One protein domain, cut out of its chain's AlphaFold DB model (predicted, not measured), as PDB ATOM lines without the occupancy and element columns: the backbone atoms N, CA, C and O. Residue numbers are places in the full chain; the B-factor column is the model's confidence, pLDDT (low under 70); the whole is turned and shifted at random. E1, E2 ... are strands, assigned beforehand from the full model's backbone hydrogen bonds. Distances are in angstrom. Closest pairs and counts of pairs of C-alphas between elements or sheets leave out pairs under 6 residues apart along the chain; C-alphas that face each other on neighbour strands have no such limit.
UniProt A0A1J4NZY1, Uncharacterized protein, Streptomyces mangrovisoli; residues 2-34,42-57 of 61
ATOM      1  N   PRO A   2     -22.788   1.758 -28.019       65.19
ATOM      2  CA  PRO A   2     -23.981   2.566 -27.767       65.19
ATOM      3  C   PRO A   2     -23.548   4.015 -27.531       65.19
ATOM      4  O   PRO A   2     -22.612   4.250 -26.765       65.19
ATOM      5  N   GLY A   3     -24.134   4.959 -28.266       72.00
ATOM      6  CA  GLY A   3     -23.855   6.379 -28.087       72.00
ATOM      7  C   GLY A   3     -24.603   6.928 -26.879       72.00
ATOM      8  O   GLY A   3     -25.720   6.499 -26.596       72.00
ATOM      9  N   GLN A   4     -23.992   7.889 -26.188       86.88
ATOM     10  CA  GLN A   4     -24.691   8.663 -25.168       86.88
ATOM     11  C   GLN A   4     -25.839   9.450 -25.813       86.88
ATOM     12  O   GLN A   4     -25.684  10.007 -26.905       86.88
ATOM     13  N   GLY A   5     -26.989   9.508 -25.148       89.25
ATOM     14  CA  GLY A   5     -28.138  10.258 -25.639       89.25
ATOM     15  C   GLY A   5     -29.404   9.959 -24.855       89.25
ATOM     16  O   GLY A   5     -29.380   9.224 -23.877       89.25
ATOM     17  N   LYS A   6     -30.517  10.524 -25.318       92.19
ATOM     18  CA  LYS A   6     -31.830  10.339 -24.705       92.19
ATOM     19  C   LYS A   6     -32.793   9.750 -25.718       92.19
ATOM     20  O   LYS A   6     -33.046  10.350 -26.761       92.19
ATOM     21  N   LEU A   7     -33.338   8.589 -25.397       92.31
ATOM     22  CA  LEU A   7     -34.400   7.942 -26.149       92.31
ATOM     23  C   LEU A   7     -35.742   8.295 -25.504       92.31
ATOM     24  O   LEU A   7     -35.862   8.342 -24.286       92.31
ATOM     25  N   THR A   8     -36.761   8.582 -26.305       94.75
ATOM     26  CA  THR A   8     -38.122   8.839 -25.817       94.75
ATOM     27  C   THR A   8     -39.071   7.856 -26.474       94.75
ATOM     28  O   THR A   8     -39.114   7.764 -27.702       94.75
ATOM     29  N   VAL A   9     -39.827   7.127 -25.654       93.88
ATOM     30  CA  VAL A   9     -40.877   6.217 -26.117       93.88
ATOM     31  C   VAL A   9     -42.226   6.824 -25.787       93.88
ATOM     32  O   VAL A   9     -42.463   7.237 -24.654       93.88
ATOM     33  N   THR A  10     -43.126   6.843 -26.762       93.88
ATOM     34  CA  THR A  10     -44.516   7.260 -26.576       93.88
ATOM     35  C   THR A  10     -45.451   6.144 -27.011       93.88
ATOM     36  O   THR A  10     -45.266   5.552 -28.076       93.88
ATOM     37  N   VAL A  11     -46.462   5.862 -26.191       91.00
ATOM     38  CA  VAL A  11     -47.470   4.832 -26.445       91.00
ATOM     39  C   VAL A  11     -48.848   5.476 -26.527       91.00
ATOM     40  O   VAL A  11     -49.419   5.957 -25.542       91.00
ATOM     41  N   SER A  12     -49.398   5.451 -27.734       89.19
ATOM     42  CA  SER A  12     -50.729   5.958 -28.055       89.19
ATOM     43  C   SER A  12     -51.723   4.802 -28.195       89.19
ATOM     44  O   SER A  12     -51.335   3.729 -28.656       89.19
ATOM     45  N   PRO A  13     -53.005   4.984 -27.817       86.62
ATOM     46  CA  PRO A  13     -53.626   6.223 -27.331       86.62
ATOM     47  C   PRO A  13     -53.652   6.339 -25.793       86.62
ATOM     48  O   PRO A  13     -54.538   6.982 -25.236       86.62
ATOM     49  N   VAL A  14     -52.799   5.615 -25.067       85.06
ATOM     50  CA  VAL A  14     -52.838   5.583 -23.587       85.06
ATOM     51  C   VAL A  14     -52.136   6.775 -22.937       85.06
ATOM     52  O   VAL A  14     -52.197   6.921 -21.723       85.06
ATOM     53  N   GLY A  15     -51.498   7.635 -23.737       82.75
ATOM     54  CA  GLY A  15     -50.854   8.860 -23.261       82.75
ATOM     55  C   GLY A  15     -49.595   8.603 -22.436       82.75
ATOM     56  O   GLY A  15     -49.158   9.486 -21.706       82.75
ATOM     57  N   MET A  16     -49.011   7.406 -22.532       86.94
ATOM     58  CA  MET A  16     -47.780   7.087 -21.821       86.94
ATOM     59  C   MET A  16     -46.589   7.611 -22.620       86.94
ATOM     60  O   MET A  16     -46.469   7.339 -23.813       86.94
ATOM     61  N   SER A  17     -45.699   8.336 -21.956       91.88
ATOM     62  CA  SER A  17     -44.431   8.774 -22.523       91.88
ATOM     63  C   SER A  17     -43.358   8.661 -21.458       91.88
ATOM     64  O   SER A  17     -43.561   9.134 -20.339       91.88
ATOM     65  N   PHE A  18     -42.241   8.021 -21.782       90.44
ATOM     66  CA  PHE A  18     -41.128   7.898 -20.851       90.44
ATOM     67  C   PHE A  18     -39.784   8.097 -21.562       90.44
ATOM     68  O   PHE A  18     -39.581   7.599 -22.677       90.44
ATOM     69  N   PRO A  19     -38.861   8.841 -20.930       92.50
ATOM     70  CA  PRO A  19     -37.493   8.935 -21.396       92.50
ATOM     71  C   PRO A  19     -36.678   7.721 -20.939       92.50
ATOM     72  O   PRO A  19     -36.924   7.149 -19.878       92.50
ATOM     73  N   LEU A  20     -35.662   7.380 -21.720       90.81
ATOM     74  CA  LEU A  20     -34.609   6.452 -21.354       90.81
ATOM     75  C   LEU A  20     -33.266   7.112 -21.655       90.81
ATOM     76  O   LEU A  20     -32.987   7.477 -22.798       90.81
ATOM     77  N   GLU A  21     -32.449   7.279 -20.623       90.75
ATOM     78  CA  GLU A  21     -31.092   7.784 -20.790       90.75
ATOM     79  C   GLU A  21     -30.196   6.646 -21.286       90.75
ATOM     80  O   GLU A  21     -30.212   5.540 -20.743       90.75
ATOM     81  N   CYS A  22     -29.437   6.909 -22.345       86.38
ATOM     82  CA  CYS A  22     -28.465   5.993 -22.918       86.38
ATOM     83  C   CYS A  22     -27.068   6.432 -22.486       86.38
ATOM     84  O   CYS A  22     -26.653   7.564 -22.752       86.38
ATOM     85  N   VAL A  23     -26.338   5.526 -21.840       85.06
ATOM     86  CA  VAL A  23     -24.961   5.754 -21.391       85.06
ATOM     87  C   VAL A  23     -23.992   5.170 -22.416       85.06
ATOM     88  O   VAL A  23     -24.218   4.095 -22.975       85.06
ATOM     89  N   ALA A  24     -22.913   5.896 -22.709       84.00
ATOM     90  CA  ALA A  24     -21.927   5.438 -23.679       84.00
ATOM     91  C   ALA A  24     -21.276   4.126 -23.221       84.00
ATOM     92  O   ALA A  24     -20.781   4.030 -22.103       84.00
ATOM     93  N   GLY A  25     -21.240   3.132 -24.110       81.75
ATOM     94  CA  GLY A  25     -20.631   1.832 -23.805       81.75
ATOM     95  C   GLY A  25     -21.511   0.880 -22.991       81.75
ATOM     96  O   GLY A  25     -21.127  -0.274 -22.823       81.75
ATOM     97  N   GLU A  26     -22.701   1.307 -22.565       84.00
ATOM     98  CA  GLU A  26     -23.631   0.494 -21.781       84.00
ATOM     99  C   GLU A  26     -24.953   0.281 -22.522       84.00
ATOM    100  O   GLU A  26     -25.360   1.068 -23.380       84.00
ATOM    101  N   VAL A  27     -25.636  -0.815 -22.192       82.31
ATOM    102  CA  VAL A  27     -26.993  -1.080 -22.671       82.31
ATOM    103  C   VAL A  27     -27.961  -0.758 -21.544       82.31
ATOM    104  O   VAL A  27     -27.987  -1.443 -20.526       82.31
ATOM    105  N   SER A  28     -28.775   0.273 -21.746       83.88
ATOM    106  CA  SER A  28     -29.857   0.637 -20.834       83.88
ATOM    107  C   SER A  28     -31.165   0.020 -21.333       83.88
ATOM    108  O   SER A  28     -31.537   0.200 -22.492       83.88
ATOM    109  N   SER A  29     -31.872  -0.705 -20.466       84.94
ATOM    110  CA  SER A  29     -33.165  -1.325 -20.777       84.94
ATOM    111  C   SER A  29     -34.241  -0.865 -19.805       84.94
ATOM    112  O   SER A  29     -33.974  -0.676 -18.622       84.94
ATOM    113  N   THR A  30     -35.474  -0.756 -20.288       86.12
ATOM    114  CA  THR A  30     -36.652  -0.556 -19.443       86.12
ATOM    115  C   THR A  30     -37.746  -1.529 -19.847       86.12
ATOM    116  O   THR A  30     -37.859  -1.894 -21.018       86.12
ATOM    117  N   TYR A  31     -38.541  -1.946 -18.868       86.69
ATOM    118  CA  TYR A  31     -39.713  -2.780 -19.067       86.69
ATOM    119  C   TYR A  31     -40.920  -2.035 -18.513       86.69
ATOM    120  O   TYR A  31     -40.954  -1.686 -17.333       86.69
ATOM    121  N   ASN A  32     -41.901  -1.786 -19.376       83.94
ATOM    122  CA  ASN A  32     -43.146  -1.132 -19.004       83.94
ATOM    123  C   ASN A  32     -44.306  -2.058 -19.339       83.94
ATOM    124  O   ASN A  32     -44.432  -2.506 -20.477       83.94
ATOM    125  N   GLN A  33     -45.164  -2.295 -18.352       85.12
ATOM    126  CA  GLN A  33     -46.378  -3.081 -18.509       85.12
ATOM    127  C   GLN A  33     -47.594  -2.182 -18.315       85.12
ATOM    128  O   GLN A  33     -47.674  -1.411 -17.358       85.12
ATOM    129  N   LEU A  34     -48.547  -2.290 -19.236       80.25
ATOM    130  CA  LEU A  34     -49.765  -1.495 -19.242       80.25
ATOM    131  C   LEU A  34     -50.983  -2.397 -19.101       80.25
ATOM    132  O   LEU A  34     -51.285  -3.185 -19.992       80.25
ATOM    133  N   GLN A  42     -56.083  -1.208 -31.576       81.38
ATOM    134  CA  GLN A  42     -54.751  -0.806 -32.016       81.38
ATOM    135  C   GLN A  42     -54.048   0.067 -30.968       81.38
ATOM    136  O   GLN A  42     -54.673   0.892 -30.292       81.38
ATOM    137  N   GLY A  43     -52.730  -0.096 -30.876       86.19
ATOM    138  CA  GLY A  43     -51.818   0.809 -30.185       86.19
ATOM    139  C   GLY A  43     -50.635   1.155 -31.086       86.19
ATOM    140  O   GLY A  43     -50.274   0.379 -31.970       86.19
ATOM    141  N   THR A  44     -50.031   2.319 -30.861       90.69
ATOM    142  CA  THR A  44     -48.845   2.769 -31.599       90.69
ATOM    143  C   THR A  44     -47.722   3.049 -30.617       90.69
ATOM    144  O   THR A  44     -47.895   3.854 -29.701       90.69
ATOM    145  N   VAL A  45     -46.565   2.428 -30.847       92.06
ATOM    146  CA  VAL A  45     -45.313   2.737 -30.149       92.06
ATOM    147  C   VAL A  45     -44.464   3.613 -31.064       92.06
ATOM    148  O   VAL A  45     -44.099   3.202 -32.160       92.06
ATOM    149  N   SER A  46     -44.176   4.835 -30.625       94.69
ATOM    150  CA  SER A  46     -43.282   5.766 -31.321       94.69
ATOM    151  C   SER A  46     -41.982   5.891 -30.542       94.69
ATOM    152  O   SER A  46     -42.011   6.134 -29.336       94.69
ATOM    153  N   VAL A  47     -40.852   5.739 -31.228       94.06
ATOM    154  CA  VAL A  47     -39.517   5.863 -30.635       94.06
ATOM    155  C   VAL A  47     -38.800   7.027 -31.301       94.06
ATOM    156  O   VAL A  47     -38.644   7.053 -32.518       94.06
ATOM    157  N   THR A  48     -38.363   7.991 -30.496       95.06
ATOM    158  CA  THR A  48     -37.524   9.106 -30.945       95.06
ATOM    159  C   THR A  48     -36.173   9.002 -30.265       95.06
ATOM    160  O   THR A  48     -36.096   8.963 -29.037       95.06
ATOM    161  N   ALA A  49     -35.107   8.952 -31.057       92.94
ATOM    162  CA  ALA A  49     -33.745   8.873 -30.554       92.94
ATOM    163  C   ALA A  49     -32.778   9.628 -31.486       92.94
ATOM    164  O   ALA A  49     -33.015   9.676 -32.697       92.94
ATOM    165  N   PRO A  50     -31.684  10.198 -30.952       92.06
ATOM    166  CA  PRO A  50     -30.581  10.707 -31.759       92.06
ATOM    167  C   PRO A  50     -29.985   9.612 -32.650       92.06
ATOM    168  O   PRO A  50     -29.933   8.447 -32.259       92.06
ATOM    169  N   SER A  51     -29.442   9.988 -33.811       90.06
ATOM    170  CA  SER A  51     -28.810   9.047 -34.754       90.06
ATOM    171  C   SER A  51     -27.585   8.313 -34.189       90.06
ATOM    172  O   SER A  51     -27.172   7.287 -34.726       90.06
ATOM    173  N   THR A  52     -27.006   8.815 -33.096       88.38
ATOM    174  CA  THR A  52     -25.883   8.204 -32.372       88.38
ATOM    175  C   THR A  52     -26.302   7.047 -31.461       88.38
ATOM    176  O   THR A  52     -25.453   6.255 -31.047       88.38
ATOM    177  N   VAL A  53     -27.595   6.920 -31.148       90.00
ATOM    178  CA  VAL A  53     -28.140   5.888 -30.260       90.00
ATOM    179  C   VAL A  53     -28.641   4.710 -31.091       90.00
ATOM    180  O   VAL A  53     -29.468   4.861 -31.987       90.00
ATOM    181  N   ARG A  54     -28.167   3.503 -30.767       89.62
ATOM    182  CA  ARG A  54     -28.739   2.258 -31.295       89.62
ATOM    183  C   ARG A  54     -29.795   1.755 -30.325       89.62
ATOM    184  O   ARG A  54     -29.536   1.696 -29.128       89.62
ATOM    185  N   TRP A  55     -30.953   1.376 -30.847       91.38
ATOM    186  CA  TRP A  55     -32.090   0.945 -30.044       91.38
ATOM    187  C   TRP A  55     -32.773  -0.270 -30.669       91.38
ATOM    188  O   TRP A  55     -32.643  -0.533 -31.865       91.38
ATOM    189  N   ALA A  56     -33.491  -1.009 -29.832       91.94
ATOM    190  CA  ALA A  56     -34.350  -2.117 -30.217       91.94
ATOM    191  C   ALA A  56     -35.601  -2.085 -29.334       91.94
ATOM    192  O   ALA A  56     -35.560  -1.572 -28.214       91.94
ATOM    193  N   VAL A  57     -36.711  -2.614 -29.842       91.81
ATOM    194  CA  VAL A  57     -37.976  -2.692 -29.110       91.81
ATOM    195  C   VAL A  57     -38.613  -4.053 -29.339       91.81
ATOM    196  O   VAL A  57     -38.608  -4.566 -30.457       91.81
TER     197      VAL A  57
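This is residues 2 to 34 and 42 to 57 of the 61 residues of an uncharacterized protein of Streptomyces mangrovisoli (UniProt A0A1J4NZY1). A narrow antiparallel sheet of three strands makes one wall, with E1 in the middle, E2 on one side and E3 on the other. Two stretches with no named element, residues 26 to 34 after E2 and residues 54 to 57 after E3, fold back over the same face of the sheet, the first near its E2 edge and the second near its E3 edge; the other face is bare. The printed part has 49 residues, with the three strands E1, E2 and E3 in that order along the chain, no named helix, and the sheet order E2, E1, E3. The class is all strand, though under half of the printed residues, 20 of 49, are in named elements. The whole is only just compact, close to loose, with a radius of gyration of the C-alphas of 11.3 A, and it is elongated, spanning 34 by 20 by 14 A.

E1, residues 5 to 12, is the longest strand by residues; it runs 23.1 A from C-alpha 5 at (-28.138, 10.258, -25.639) to C-alpha 12 at (-50.729, 5.958, -28.055). E2, residues 16 to 22, is 19.4 A long from first to last C-alpha. E3, residues 44 to 48, is 13.0 A long and ends with C-alpha 48 at (-37.524, 9.106, -30.945).

E1 is the inner strand of the sheet, and E2 and E3 are its edge strands. E1 and E2 form a hairpin, antiparallel neighbours joined by a tight link of 3 residues. Their N-to-C directions stand at 162 degrees. The C-alphas of Thr 10 and Ser 17, 4.3 A apart, face each other. N 20 and O 7 are within hydrogen-bond range at 2.7 A, and so are N 7 and O 20 at 2.8 A. E1 and E3 are also antiparallel neighbours, at 163 degrees. Here the C-alphas of Val 9 and Val 47 face each other at 4.7 A. N 8 and O 48 are within hydrogen-bond range at 2.8 A, and so are N 46 and O 10 at 2.9 A. E2 and E3 are apart. The C-alphas of the sheet lie up to 3.2 A off the best plane through them.

The two C-alphas farthest apart are those of Gly 25 and Gln 42, 35.2 A. Residues 35 to 41 are cut out and not printed, and C-alphas 34 and 42 are 13.7 A apart across the cut. The link from E2 to E3 runs across this cut. Residues 23 to 34 are a long stretch with no named element. The mean pLDDT of the printed part is 87.9, and one printed residue, Pro 2, is under 70.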